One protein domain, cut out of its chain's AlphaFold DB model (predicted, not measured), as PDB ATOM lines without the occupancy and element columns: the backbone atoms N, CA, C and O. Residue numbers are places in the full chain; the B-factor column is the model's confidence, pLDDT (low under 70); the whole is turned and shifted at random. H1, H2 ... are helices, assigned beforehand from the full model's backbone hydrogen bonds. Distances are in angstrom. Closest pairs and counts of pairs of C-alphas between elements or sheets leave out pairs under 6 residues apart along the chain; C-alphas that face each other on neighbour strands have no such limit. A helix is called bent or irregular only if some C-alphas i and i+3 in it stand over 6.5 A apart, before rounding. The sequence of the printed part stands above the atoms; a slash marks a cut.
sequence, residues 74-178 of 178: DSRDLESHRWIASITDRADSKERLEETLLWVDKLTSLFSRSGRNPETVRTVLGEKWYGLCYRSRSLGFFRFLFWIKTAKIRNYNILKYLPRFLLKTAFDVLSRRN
ATOM      1  N   ASP A  74      29.612 -39.065  61.531       94.56
ATOM      2  CA  ASP A  74      29.946 -39.690  60.242       94.56
ATOM      3  C   ASP A  74      31.247 -39.078  59.701       94.56
ATOM      4  O   ASP A  74      31.391 -37.857  59.609       94.56
ATOM      5  N   SER A  75      32.216 -39.923  59.351       92.31
ATOM      6  CA  SER A  75      33.536 -39.479  58.898       92.31
ATOM      7  C   SER A  75      33.482 -38.633  57.623       92.31
ATOM      8  O   SER A  75      34.281 -37.706  57.488       92.31
ATOM      9  N   ARG A  76      32.524 -38.885  56.723       92.75
ATOM     10  CA  ARG A  76      32.339 -38.117  55.479       92.75
ATOM     11  C   ARG A  76      31.773 -36.730  55.756       92.75
ATOM     12  O   ARG A  76      32.184 -35.760  55.116       92.75
ATOM     13  N   ASP A  77      30.883 -36.613  56.741       94.81
ATOM     14  CA  ASP A  77      30.398 -35.310  57.206       94.81
ATOM     15  C   ASP A  77      31.539 -34.501  57.819       94.81
ATOM     16  O   ASP A  77      31.677 -33.314  57.539       94.81
ATOM     17  N   LEU A  78      32.375 -35.138  58.643       93.25
ATOM     18  CA  LEU A  78      33.520 -34.492  59.284       93.25
ATOM     19  C   LEU A  78      34.558 -34.029  58.256       93.25
ATOM     20  O   LEU A  78      35.102 -32.927  58.371       93.25
ATOM     21  N   GLU A  79      34.805 -34.834  57.222       92.44
ATOM     22  CA  GLU A  79      35.649 -34.442  56.098       92.44
ATOM     23  C   GLU A  79      35.043 -33.253  55.339       92.44
ATOM     24  O   GLU A  79      35.702 -32.225  55.167       92.44
ATOM     25  N   SER A  80      33.765 -33.330  54.967       94.75
ATOM     26  CA  SER A  80      33.037 -32.230  54.321       94.75
ATOM     27  C   SER A  80      33.025 -30.958  55.176       94.75
ATOM     28  O   SER A  80      33.177 -29.848  54.658       94.75
ATOM     29  N   HIS A  81      32.909 -31.099  56.500       94.12
ATOM     30  CA  HIS A  81      32.966 -29.995  57.451       94.12
ATOM     31  C   HIS A  81      34.326 -29.301  57.417       94.12
ATOM     32  O   HIS A  81      34.383 -28.072  57.341       94.12
ATOM     33  N   ARG A  82      35.421 -30.067  57.395       89.69
ATOM     34  CA  ARG A  82      36.778 -29.520  57.256       89.69
ATOM     35  C   ARG A  82      36.910 -28.679  55.984       89.69
ATOM     36  O   ARG A  82      37.441 -27.568  56.051       89.69
ATOM     37  N   TRP A  83      36.393 -29.159  54.853       90.75
ATOM     38  CA  TRP A  83      36.455 -28.442  53.574       90.75
ATOM     39  C   TRP A  83      35.688 -27.118  53.603       90.75
ATOM     40  O   TRP A  83      36.219 -26.083  53.187       90.75
ATOM     41  N   ILE A  84      34.453 -27.131  54.105       93.19
ATOM     42  CA  ILE A  84      33.596 -25.940  54.105       93.19
ATOM     43  C   ILE A  84      33.960 -24.934  55.207       93.19
ATOM     44  O   ILE A  84      33.795 -23.727  55.014       93.19
ATOM     45  N   ALA A  85      34.489 -25.393  56.346       89.94
ATOM     46  CA  ALA A  85      34.920 -24.525  57.442       89.94
ATOM     47  C   ALA A  85      36.235 -23.794  57.125       89.94
ATOM     48  O   ALA A  85      36.418 -22.648  57.552       89.94
ATOM     49  N   SER A  86      37.122 -24.435  56.357       86.38
ATOM     50  CA  SER A  86      38.439 -23.920  55.989       86.38
ATOM     51  C   SER A  86      38.374 -22.703  55.063       86.38
ATOM     52  O   SER A  86      37.554 -22.611  54.148       86.38
ATOM     53  N   ILE A  87      39.291 -21.756  55.272       83.44
ATOM     54  CA  ILE A  87      39.441 -20.565  54.418       83.44
ATOM     55  C   ILE A  87      40.444 -20.776  53.276       83.44
ATOM     56  O   ILE A  87      40.463 -19.987  52.329       83.44
ATOM     57  N   THR A  88      41.265 -21.828  53.343       85.38
ATOM     58  CA  THR A  88      42.316 -22.120  52.352       85.38
ATOM     59  C   THR A  88      42.011 -23.333  51.490       85.38
ATOM     60  O   THR A  88      42.465 -23.378  50.344       85.38
ATOM     61  N   ASP A  89      41.259 -24.296  52.024       88.75
ATOM     62  CA  ASP A  89      40.997 -25.558  51.345       88.75
ATOM     63  C   ASP A  89      40.074 -25.370  50.121       88.75
ATOM     64  O   ASP A  89      39.353 -24.366  49.977       88.75
ATOM     65  N   ARG A  90      40.181 -26.320  49.185       91.38
ATOM     66  CA  ARG A  90      39.615 -26.278  47.830       91.38
ATOM     67  C   ARG A  90      39.134 -27.671  47.439       91.38
ATOM     68  O   ARG A  90      39.877 -28.626  47.637       91.38
ATOM     69  N   ALA A  91      37.960 -27.774  46.825       92.69
ATOM     70  CA  ALA A  91      37.580 -29.005  46.151       92.69
ATOM     71  C   ALA A  91      38.394 -29.150  44.857       92.69
ATOM     72  O   ALA A  91      38.590 -28.183  44.112       92.69
ATOM     73  N   ASP A  92      38.885 -30.358  44.621       91.50
ATOM     74  CA  ASP A  92      39.652 -30.764  43.447       91.50
ATOM     75  C   ASP A  92      38.790 -31.518  42.422       91.50
ATOM     76  O   ASP A  92      39.111 -31.457  41.235       91.50
ATOM     77  N   SER A  93      37.673 -32.116  42.854       95.69
ATOM     78  CA  SER A  93      36.723 -32.870  42.029       95.69
ATOM     79  C   SER A  93      35.277 -32.354  42.135       95.69
ATOM     80  O   SER A  93      34.948 -31.518  42.986       95.69
ATOM     81  N   LYS A  94      34.404 -32.820  41.230       96.69
ATOM     82  CA  LYS A  94      32.970 -32.478  41.250       96.69
ATOM     83  C   LYS A  94      32.262 -33.214  42.380       96.69
ATOM     84  O   LYS A  94      31.489 -32.606  43.112       96.69
ATOM     85  N   GLU A  95      32.618 -34.477  42.548       96.25
ATOM     86  CA  GLU A  95      32.107 -35.401  43.550       96.25
ATOM     87  C   GLU A  95      32.307 -34.806  44.949       96.25
ATOM     88  O   GLU A  95      31.376 -34.752  45.743       96.25
ATOM     89  N   ARG A  96      33.472 -34.199  45.212       94.94
ATOM     90  CA  ARG A  96      33.749 -33.539  46.496       94.94
ATOM     91  C   ARG A  96      32.856 -32.320  46.753       94.94
ATOM     92  O   ARG A  96      32.488 -32.058  47.899       94.94
ATOM     93  N   LEU A  97      32.503 -31.551  45.717       96.69
ATOM     94  CA  LEU A  97      31.521 -30.470  45.865       96.69
ATOM     95  C   LEU A  97      30.126 -31.027  46.151       96.69
ATOM     96  O   LEU A  97      29.408 -30.448  46.962       96.69
ATOM     97  N   GLU A  98      29.744 -32.123  45.506       97.12
ATOM     98  CA  GLU A  98      28.447 -32.770  45.707       97.12
ATOM     99  C   GLU A  98      28.323 -33.354  47.119       97.12
ATOM    100  O   GLU A  98      27.351 -33.057  47.810       97.12
ATOM    101  N   GLU A  99      29.338 -34.068  47.604       96.38
ATOM    102  CA  GLU A  99      29.410 -34.571  48.983       96.38
ATOM    103  C   GLU A  99      29.332 -33.434  50.005       96.38
ATOM    104  O   GLU A  99      28.527 -33.473  50.940       96.38
ATOM    105  N   THR A 100      30.098 -32.360  49.787       97.00
ATOM    106  CA  THR A 100      30.059 -31.203  50.689       97.00
ATOM    107  C   THR A 100      28.693 -30.510  50.661       97.00
ATOM    108  O   THR A 100      28.243 -29.987  51.680       97.00
ATOM    109  N   LEU A 101      28.006 -30.507  49.519       97.69
ATOM    110  CA  LEU A 101      26.664 -29.947  49.401       97.69
ATOM    111  C   LEU A 101      25.627 -30.775  50.171       97.69
ATOM    112  O   LEU A 101      24.779 -30.195  50.850       97.69
ATOM    113  N   LEU A 102      25.719 -32.107  50.123       97.44
ATOM    114  CA  LEU A 102      24.883 -32.990  50.946       97.44
ATOM    115  C   LEU A 102      25.092 -32.703  52.436       97.44
ATOM    116  O   LEU A 102      24.129 -32.624  53.203       97.44
ATOM    117  N   TRP A 103      26.340 -32.467  52.841       97.12
ATOM    118  CA  TRP A 103      26.651 -32.052  54.204       97.12
ATOM    119  C   TRP A 103      26.043 -30.684  54.564       97.12
ATOM    120  O   TRP A 103      25.488 -30.526  55.650       97.12
ATOM    121  N   VAL A 104      26.066 -29.703  53.656       97.12
ATOM    122  CA  VAL A 104      25.393 -28.400  53.849       97.12
ATOM    123  C   VAL A 104      23.886 -28.563  54.078       97.12
ATOM    124  O   VAL A 104      23.315 -27.903  54.954       97.12
ATOM    125  N   ASP A 105      23.235 -29.452  53.331       97.25
ATOM    126  CA  ASP A 105      21.804 -29.734  53.491       97.25
ATOM    127  C   ASP A 105      21.509 -30.430  54.824       97.25
ATOM    128  O   ASP A 105      20.544 -30.089  55.526       97.25
ATOM    129  N   LYS A 106      22.385 -31.356  55.229       97.06
ATOM    130  CA  LYS A 106      22.316 -32.004  56.540       97.06
ATOM    131  C   LYS A 106      22.492 -30.991  57.671       97.06
ATOM    132  O   LYS A 106      21.665 -30.972  58.579       97.06
ATOM    133  N   LEU A 107      23.483 -30.100  57.595       95.88
ATOM    134  CA  LEU A 107      23.683 -29.016  58.565       95.88
ATOM    135  C   LEU A 107      22.457 -28.114  58.678       95.88
ATOM    136  O   LEU A 107      22.035 -27.797  59.787       95.88
ATOM    137  N   THR A 108      21.864 -27.734  57.544       95.75
ATOM    138  CA  THR A 108      20.626 -26.944  57.524       95.75
ATOM    139  C   THR A 108      19.535 -27.651  58.329       95.75
ATOM    140  O   THR A 108      18.947 -27.059  59.231       95.75
ATOM    141  N   SER A 109      19.338 -28.948  58.080       95.12
ATOM    142  CA  SER A 109      18.340 -29.767  58.776       95.12
ATOM    143  C   SER A 109      18.621 -29.910  60.279       95.12
ATOM    144  O   SER A 109      17.700 -29.803  61.090       95.12
ATOM    145  N   LEU A 110      19.882 -30.128  60.667       94.69
ATOM    146  CA  LEU A 110      20.294 -30.241  62.072       94.69
ATOM    147  C   LEU A 110      20.053 -28.928  62.827       94.69
ATOM    148  O   LEU A 110      19.447 -28.930  63.900       94.69
ATOM    149  N   PHE A 111      20.449 -27.791  62.250       93.50
ATOM    150  CA  PHE A 111      20.265 -26.498  62.903       93.50
ATOM    151  C   PHE A 111      18.799 -26.074  62.988       93.50
ATOM    152  O   PHE A 111      18.396 -25.538  64.025       93.50
ATOM    153  N   SER A 112      17.984 -26.372  61.971       90.62
ATOM    154  CA  SER A 112      16.534 -26.153  62.031       90.62
ATOM    155  C   SER A 112      15.885 -26.917  63.188       90.62
ATOM    156  O   SER A 112      15.076 -26.343  63.912       90.62
ATOM    157  N   ARG A 113      16.279 -28.176  63.425       90.31
ATOM    158  CA  ARG A 113      15.768 -28.984  64.551       90.31
ATOM    159  C   ARG A 113      16.183 -28.440  65.917       90.31
ATOM    160  O   ARG A 113      15.433 -28.574  66.873       90.31
ATOM    161  N   SER A 114      17.349 -27.802  66.004       87.88
ATOM    162  CA  SER A 114      17.844 -27.182  67.244       87.88
ATOM    163  C   SER A 114      17.238 -25.802  67.558       87.88
ATOM    164  O   SER A 114      17.661 -25.159  68.514       87.88
ATOM    165  N   GLY A 115      16.286 -25.314  66.751       88.62
ATOM    166  CA  GLY A 115      15.616 -24.026  66.975       88.62
ATOM    167  C   GLY A 115      16.464 -22.794  66.633       88.62
ATOM    168  O   GLY A 115      16.147 -21.685  67.062       88.62
ATOM    169  N   ARG A 116      17.553 -22.954  65.869       90.88
ATOM    170  CA  ARG A 116      18.379 -21.818  65.427       90.88
ATOM    171  C   ARG A 116      17.627 -20.980  64.399       90.88
ATOM    172  O   ARG A 116      16.880 -21.509  63.580       90.88
ATOM    173  N   ASN A 117      17.886 -19.673  64.404       94.25
ATOM    174  CA  ASN A 117      17.295 -18.750  63.441       94.25
ATOM    175  C   ASN A 117      17.631 -19.188  61.991       94.25
ATOM    176  O   ASN A 117      18.813 -19.214  61.625       94.25
ATOM    177  N   PRO A 118      16.625 -19.508  61.151       94.31
ATOM    178  CA  PRO A 118      16.861 -20.001  59.793       94.31
ATOM    179  C   PRO A 118      17.589 -19.010  58.877       94.31
ATOM    180  O   PRO A 118      18.333 -19.433  57.994       94.31
ATOM    181  N   GLU A 119      17.405 -17.702  59.081       95.44
ATOM    182  CA  GLU A 119      18.108 -16.659  58.326       95.44
ATOM    183  C   GLU A 119      19.606 -16.692  58.609       95.44
ATOM    184  O   GLU A 119      20.425 -16.665  57.688       95.44
ATOM    185  N   THR A 120      19.968 -16.793  59.889       93.94
ATOM    186  CA  THR A 120      21.362 -16.867  60.329       93.94
ATOM    187  C   THR A 120      22.036 -18.112  59.768       93.94
ATOM    188  O   THR A 120      23.120 -18.013  59.194       93.94
ATOM    189  N   VAL A 121      21.383 -19.274  59.869       95.56
ATOM    190  CA  VAL A 121      21.896 -20.539  59.315       95.56
ATOM    191  C   VAL A 121      22.106 -20.413  57.807       95.56
ATOM    192  O   VAL A 121      23.190 -20.712  57.304       95.56
ATOM    193  N   ARG A 122      21.098 -19.911  57.086       96.31
ATOM    194  CA  ARG A 122      21.154 -19.736  55.632       96.31
ATOM    195  C   ARG A 122      22.258 -18.773  55.207       96.31
ATOM    196  O   ARG A 122      22.975 -19.057  54.249       96.31
ATOM    197  N   THR A 123      22.415 -17.670  55.934       95.88
ATOM    198  CA  THR A 123      23.479 -16.695  55.699       95.88
ATOM    199  C   THR A 123      24.837 -17.363  55.854       95.88
ATOM    200  O   THR A 123      25.575 -17.436  54.875       95.88
ATOM    201  N   VAL A 124      25.132 -17.932  57.028       95.00
ATOM    202  CA  VAL A 124      26.441 -18.527  57.346       95.00
ATOM    203  C   VAL A 124      26.799 -19.657  56.380       95.00
ATOM    204  O   VAL A 124      27.891 -19.652  55.808       95.00
ATOM    205  N   LEU A 125      25.888 -20.609  56.156       96.75
ATOM    206  CA  LEU A 125      26.137 -21.725  55.240       96.75
ATOM    207  C   LEU A 125      26.304 -21.242  53.796       96.75
ATOM    208  O   LEU A 125      27.191 -21.731  53.096       96.75
ATOM    209  N   GLY A 126      25.533 -20.241  53.371       97.31
ATOM    210  CA  GLY A 126      25.668 -19.629  52.053       97.31
ATOM    211  C   GLY A 126      27.034 -18.976  51.832       97.31
ATOM    212  O   GLY A 126      27.628 -19.160  50.766       97.31
ATOM    213  N   GLU A 127      27.578 -18.265  52.827       96.50
ATOM    214  CA  GLU A 127      28.916 -17.659  52.722       96.50
ATOM    215  C   GLU A 127      30.014 -18.723  52.640       96.50
ATOM    216  O   GLU A 127      30.933 -18.618  51.820       96.50
ATOM    217  N   LYS A 128      29.915 -19.766  53.471       96.81
ATOM    218  CA  LYS A 128      30.892 -20.858  53.484       96.81
ATOM    219  C   LYS A 128      30.847 -21.670  52.188       96.81
ATOM    220  O   LYS A 128      31.901 -21.939  51.607       96.81
ATOM    221  N   TRP A 129      29.646 -21.968  51.693       97.62
ATOM    222  CA  TRP A 129      29.436 -22.650  50.417       97.62
ATOM    223  C   TRP A 129      30.007 -21.852  49.242       97.62
ATOM    224  O   TRP A 129      30.807 -22.375  48.462       97.62
ATOM    225  N   TYR A 130      29.681 -20.556  49.165       97.31
ATOM    226  CA  TYR A 130      30.291 -19.639  48.201       97.31
ATOM    227  C   TYR A 130      31.820 -19.692  48.269       97.31
ATOM    228  O   TYR A 130      32.475 -19.854  47.240       97.31
ATOM    229  N   GLY A 131      32.391 -19.590  49.473       96.50
ATOM    230  CA  GLY A 131      33.833 -19.596  49.674       96.50
ATOM    231  C   GLY A 131      34.505 -20.841  49.095       96.50
ATOM    232  O   GLY A 131      35.497 -20.719  48.369       96.50
ATOM    233  N   LEU A 132      33.962 -22.029  49.373       97.19
ATOM    234  CA  LEU A 132      34.516 -23.283  48.865       97.19
ATOM    235  C   LEU A 132      34.453 -23.345  47.332       97.19
ATOM    236  O   LEU A 132      35.485 -23.560  46.686       97.19
ATOM    237  N   CYS A 133      33.293 -23.078  46.724       97.19
ATOM    238  CA  CYS A 133      33.159 -23.062  45.262       97.19
ATOM    239  C   CYS A 133      34.090 -22.023  44.615       97.19
ATOM    240  O   CYS A 133      34.783 -22.323  43.637       97.19
ATOM    241  N   TYR A 134      34.171 -20.821  45.191       96.62
ATOM    242  CA  TYR A 134      35.017 -19.727  44.709       96.62
ATOM    243  C   TYR A 134      36.503 -20.094  44.695       96.62
ATOM    244  O   TYR A 134      37.236 -19.720  43.774       96.62
ATOM    245  N   ARG A 135      36.976 -20.861  45.683       95.31
ATOM    246  CA  ARG A 135      38.380 -21.285  45.751       95.31
ATOM    247  C   ARG A 135      38.691 -22.510  44.890       95.31
ATOM    248  O   ARG A 135      39.852 -22.659  44.516       95.31
ATOM    249  N   SER A 136      37.711 -23.329  44.516       95.75
ATOM    250  CA  SER A 136      37.886 -24.616  43.808       95.75
ATOM    251  C   SER A 136      38.253 -24.461  42.320       95.75
ATOM    252  O   SER A 136      37.505 -24.837  41.425       95.75
ATOM    253  N   ARG A 137      39.396 -23.815  42.040       94.38
ATOM    254  CA  ARG A 137      39.826 -23.356  40.701       94.38
ATOM    255  C   ARG A 137      40.080 -24.487  39.708       94.38
ATOM    256  O   ARG A 137      39.927 -24.256  38.513       94.38
ATOM    257  N   SER A 138      40.475 -25.679  40.161       94.06
ATOM    258  CA  SER A 138      40.707 -26.848  39.291       94.06
ATOM    259  C   SER A 138      39.500 -27.133  38.396       94.06
ATOM    260  O   SER A 138      39.685 -27.368  37.207       94.06
ATOM    261  N   LEU A 139      38.292 -26.947  38.929       95.31
ATOM    262  CA  LEU A 139      37.007 -27.222  38.281       95.31
ATOM    263  C   LEU A 139      36.597 -26.200  37.203       95.31
ATOM    264  O   LEU A 139      35.515 -26.308  36.627       95.31
ATOM    265  N   GLY A 140      37.420 -25.186  36.924       94.94
ATOM    266  CA  GLY A 140      37.178 -24.230  35.841       94.94
ATOM    267  C   GLY A 140      35.844 -23.490  35.979       94.94
ATOM    268  O   GLY A 140      35.508 -22.997  37.057       94.94
ATOM    269  N   PHE A 141      35.079 -23.400  34.887       96.12
ATOM    270  CA  PHE A 141      33.783 -22.710  34.876       96.12
ATOM    271  C   PHE A 141      32.664 -23.503  35.579       96.12
ATOM    272  O   PHE A 141      31.692 -22.911  36.050       96.12
ATOM    273  N   PHE A 142      32.814 -24.826  35.724       96.94
ATOM    274  CA  PHE A 142      31.805 -25.686  36.355       96.94
ATOM    275  C   PHE A 142      31.480 -25.243  37.785       96.94
ATOM    276  O   PHE A 142      30.309 -25.165  38.137       96.94
ATOM    277  N   ARG A 143      32.481 -24.867  38.591       96.50
ATOM    278  CA  ARG A 143      32.270 -24.410  39.981       96.50
ATOM    279  C   ARG A 143      31.325 -23.211  40.096       96.50
ATOM    280  O   ARG A 143      30.612 -23.095  41.087       96.50
ATOM    281  N   PHE A 144      31.327 -22.324  39.099       98.06
ATOM    282  CA  PHE A 144      30.462 -21.150  39.070       98.06
ATOM    283  C   PHE A 144      29.024 -21.557  38.742       98.06
ATOM    284  O   PHE A 144      28.107 -21.197  39.477       98.06
ATOM    285  N   LEU A 145      28.839 -22.368  37.693       97.94
ATOM    286  CA  LEU A 145      27.529 -22.905  37.308       97.94
ATOM    287  C   LEU A 145      26.915 -23.772  38.415       97.94
ATOM    288  O   LEU A 145      25.720 -23.689  38.699       97.94
ATOM    289  N   PHE A 146      27.742 -24.580  39.070       98.19
ATOM    290  CA  PHE A 146      27.326 -25.413  40.186       98.19
ATOM    291  C   PHE A 146      26.897 -24.560  41.380       98.19
ATOM    292  O   PHE A 146      25.804 -24.750  41.917       98.19
ATOM    293  N   TRP A 147      27.702 -23.561  41.752       98.31
ATOM    294  CA  TRP A 147      27.361 -22.638  42.830       98.31
ATOM    295  C   TRP A 147      26.071 -21.864  42.550       98.31
ATOM    296  O   TRP A 147      25.184 -21.877  43.395       98.31
ATOM    297  N   ILE A 148      25.912 -21.235  41.380       98.00
ATOM    298  CA  ILE A 148      24.726 -20.407  41.106       98.00
ATOM    299  C   ILE A 148      23.438 -21.240  41.124       98.00
ATOM    300  O   ILE A 148      22.442 -20.821  41.717       98.00
ATOM    301  N   LYS A 149      23.471 -22.454  40.554       98.19
ATOM    302  CA  LYS A 149      22.341 -23.393  40.584       98.19
ATOM    303  C   LYS A 149      21.983 -23.765  42.022       98.19
ATOM    304  O   LYS A 149      20.826 -23.660  42.423       98.19
ATOM    305  N   THR A 150      22.971 -24.192  42.802       98.06
ATOM    306  CA  THR A 150      22.758 -24.727  44.157       98.06
ATOM    307  C   THR A 150      22.419 -23.641  45.176       98.06
ATOM    308  O   THR A 150      21.579 -23.877  46.047       98.06
ATOM    309  N   ALA A 151      22.992 -22.444  45.031       97.62
ATOM    310  CA  ALA A 151      22.684 -21.264  45.832       97.62
ATOM    311  C   ALA A 151      21.255 -20.765  45.591       97.62
ATOM    312  O   ALA A 151      20.577 -20.396  46.548       97.62
ATOM    313  N   LYS A 152      20.773 -20.802  44.337       97.25
ATOM    314  CA  LYS A 152      19.398 -20.402  43.996       97.25
ATOM    315  C   LYS A 152      18.378 -21.327  44.651       97.25
ATOM    316  O   LYS A 152      17.436 -20.844  45.265       97.25
ATOM    317  N   ILE A 153      18.604 -22.640  44.570       97.25
ATOM    318  CA  ILE A 153      17.743 -23.656  45.200       97.25
ATOM    319  C   ILE A 153      17.622 -23.424  46.715       97.25
ATOM    320  O   ILE A 153      16.551 -23.600  47.280       97.25
ATOM    321  N   ARG A 154      18.711 -22.999  47.365       96.56
ATOM    322  CA  ARG A 154      18.785 -22.807  48.824       96.56
ATOM    323  C   ARG A 154      18.478 -21.382  49.283       96.56
ATOM    324  O   ARG A 154      18.638 -21.086  50.463       96.56
ATOM    325  N   ASN A 155      18.058 -20.498  48.374       95.69
ATOM    326  CA  ASN A 155      17.784 -19.085  48.648       95.69
ATOM    327  C   ASN A 155      18.954 -18.349  49.347       95.69
ATOM    328  O   ASN A 155      18.765 -17.567  50.283       95.69
ATOM    329  N   TYR A 156      20.189 -18.635  48.928       96.81
ATOM    330  CA  TYR A 156      21.375 -17.920  49.404       96.81
ATOM    331  C   TYR A 156      21.505 -16.547  48.734       96.81
ATOM    332  O   TYR A 156      21.006 -16.327  47.630       96.81
ATOM    333  N   ASN A 157      22.225 -15.620  49.375       94.19
ATOM    334  CA  ASN A 157      22.444 -14.272  48.849       94.19
ATOM    335  C   ASN A 157      23.412 -14.279  47.648       94.19
ATOM    336  O   ASN A 157      24.608 -14.028  47.783       94.19
ATOM    337  N   ILE A 158      22.884 -14.582  46.462       95.50
ATOM    338  CA  ILE A 158      23.653 -14.636  45.211       95.50
ATOM    339  C   ILE A 158      24.177 -13.249  44.834       95.50
ATOM    340  O   ILE A 158      25.330 -13.132  44.421       95.50
ATOM    341  N   LEU A 159      23.359 -12.203  44.996       94.88
ATOM    342  CA  LEU A 159      23.686 -10.842  44.558       94.88
ATOM    343  C   LEU A 159      24.955 -10.306  45.229       94.88
ATOM    344  O   LEU A 159      25.776  -9.680  44.561       94.88
ATOM    345  N   LYS A 160      25.172 -10.640  46.509       94.00
ATOM    346  CA  LYS A 160      26.392 -10.290  47.256       94.00
ATOM    347  C   LYS A 160      27.674 -10.824  46.604       94.00
ATOM    348  O   LYS A 160      28.725 -10.194  46.714       94.00
ATOM    349  N   TYR A 161      27.615 -11.979  45.940       95.75
ATOM    350  CA  TYR A 161      28.803 -12.725  45.501       95.75
ATOM    351  C   TYR A 161      28.965 -12.832  43.982       95.75
ATOM    352  O   TYR A 161      30.082 -13.028  43.493       95.75
ATOM    353  N   LEU A 162      27.869 -12.701  43.232       95.50
ATOM    354  CA  LEU A 162      27.804 -12.951  41.795       95.50
ATOM    355  C   LEU A 162      28.852 -12.171  40.982       95.50
ATOM    356  O   LEU A 162      29.573 -12.826  40.222       95.50
ATOM    357  N   PRO A 163      29.022 -10.838  41.146       96.31
ATOM    358  CA  PRO A 163      29.953 -10.079  40.307       96.31
ATOM    359  C   PRO A 163      31.394 -10.563  40.485       96.31
ATOM    360  O   PRO A 163      32.093 -10.865  39.517       96.31
ATOM    361  N   ARG A 164      31.822 -10.728  41.743       95.81
ATOM    362  CA  ARG A 164      33.179 -11.169  42.086       95.81
ATOM    363  C   ARG A 164      33.457 -12.590  41.603       95.81
ATOM    364  O   ARG A 164      34.564 -12.866  41.139       95.81
ATOM    365  N   PHE A 165      32.489 -13.496  41.724       97.19
ATOM    366  CA  PHE A 165      32.681 -14.884  41.312       97.19
ATOM    367  C   PHE A 165      32.737 -15.019  39.786       97.19
ATOM    368  O   PHE A 165      33.643 -15.675  39.264       97.19
ATOM    369  N   LEU A 166      31.826 -14.366  39.063       97.00
ATOM    370  CA  LEU A 166      31.799 -14.419  37.604       97.00
ATOM    371  C   LEU A 166      33.098 -13.865  37.008       97.00
ATOM    372  O   LEU A 166      33.768 -14.573  36.255       97.00
ATOM    373  N   LEU A 167      33.502 -12.656  37.419       95.94
ATOM    374  CA  LEU A 167      34.741 -12.020  36.955       95.94
ATOM    375  C   LEU A 167      35.960 -12.902  37.229       95.94
ATOM    376  O   LEU A 167      36.771 -13.152  36.336       95.94
ATOM    377  N   LYS A 168      36.070 -13.438  38.453       95.12
ATOM    378  CA  LYS A 168      37.194 -14.307  38.815       95.12
ATOM    379  C   LYS A 168      37.219 -15.591  37.990       95.12
ATOM    380  O   LYS A 168      38.292 -16.050  37.607       95.12
ATOM    381  N   THR A 169      36.059 -16.184  37.731       95.81
ATOM    382  CA  THR A 169      35.970 -17.438  36.976       95.81
ATOM    383  C   THR A 169      36.283 -17.225  35.502       95.81
ATOM    384  O   THR A 169      37.035 -18.019  34.946       95.81
ATOM    385  N   ALA A 170      35.780 -16.148  34.893       94.25
ATOM    386  CA  ALA A 170      36.109 -15.784  33.517       94.25
ATOM    387  C   ALA A 170      37.619 -15.561  33.347       94.25
ATOM    388  O   ALA A 170      38.233 -16.180  32.481       94.25
ATOM    389  N   PHE A 171      38.232 -14.774  34.239       95.00
ATOM    390  CA  PHE A 171      39.679 -14.556  34.244       95.00
ATOM    391  C   PHE A 171      40.463 -15.870  34.375       95.00
ATOM    392  O   PHE A 171      41.354 -16.134  33.576       95.00
ATOM    393  N   ASP A 172      40.106 -16.719  35.347       92.88
ATOM    394  CA  ASP A 172      40.798 -17.989  35.599       92.88
ATOM    395  C   ASP A 172      40.705 -18.978  34.419       92.88
ATOM    396  O   ASP A 172      41.588 -19.819  34.259       92.88
ATOM    397  N   VAL A 173      39.633 -18.920  33.620       90.19
ATOM    398  CA  VAL A 173      39.463 -19.760  32.423       90.19
ATOM    399  C   VAL A 173      40.264 -19.208  31.247       90.19
ATOM    400  O   VAL A 173      40.905 -19.985  30.543       90.19
ATOM    401  N   LEU A 174      40.261 -17.887  31.046       90.38
ATOM    402  CA  LEU A 174      41.041 -17.238  29.989       90.38
ATOM    403  C   LEU A 174      42.547 -17.407  30.221       90.38
ATOM    404  O   LEU A 174      43.267 -17.774  29.301       90.38
ATOM    405  N   SER A 175      43.011 -17.252  31.463       88.50
ATOM    406  CA  SER A 175      44.427 -17.398  31.819       88.50
ATOM    407  C   SER A 175      44.966 -18.830  31.720       88.50
ATOM    408  O   SER A 175      46.148 -19.034  31.948       88.50
ATOM    409  N   ARG A 176      44.108 -19.835  31.505       78.75
ATOM    410  CA  ARG A 176      44.509 -21.238  31.282       78.75
ATOM    411  C   ARG A 176      44.597 -21.607  29.803       78.75
ATOM    412  O   ARG A 176      45.033 -22.708  29.492       78.75
ATOM    413  N   ARG A 177      44.071 -20.751  28.922       63.59
ATOM    414  CA  ARG A 177      44.057 -20.961  27.466       63.59
ATOM    415  C   ARG A 177      45.262 -20.322  26.765       63.59
ATOM    416  O   ARG A 177      45.493 -20.654  25.610       63.59
ATOM    417  N   ASN A 178      45.982 -19.447  27.467       51.28
ATOM    418  CA  ASN A 178      47.280 -18.884  27.089       51.28
ATOM    419  C   ASN A 178      48.383 -19.614  27.851       51.28
ATOM    420  O   ASN A 178      49.496 -19.711  27.297       51.28
TER     421      ASN A 178
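This is residues 74 to 178 of the 178 residues of an uncharacterized protein of Leptospira ellisii (UniProt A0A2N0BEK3). Helices H2 to H5 form an elongated up-and-down bundle, each running against the one before it, and H1 crosses H2 and H3. The printed part has 105 residues with five named helices, H1 to H5 in order, and no named strand: all helix. It is compact, with a radius of gyration of the C-alphas of 13.9 A, and spans 51 by 31 by 21 A.

H1, residues 75 to 85, begins at C-alpha (33.536, -39.479, 58.898). H2, residues 94 to 113, measures 29.2 A; H3, 118 to 135, 25.7 A; H4, 142 to 153, 16.7 A. H5, 158 to 174, 23.3 A, ends at (41.041, -17.238, 29.989); it is irregular, C-alphas 160 and 163 being 7.8 A apart.

H1 touches H2, about perpendicular at 89 degrees; the closest C-alphas, of Ser 80 and Thr 100, are 4.8 A apart. The hub H3 touches H4 at a shallow tilt of 9 degrees, opposite ways; the closest C-alphas, of Cys 133 and Arg 143, are 5.5 A apart. O i to N i+4 pairs are within hydrogen-bond range throughout H1 to H4, and 11 of 13 in H5.

The printed part has no cut and no long link. Residues 177 to 178 are under pLDDT 70.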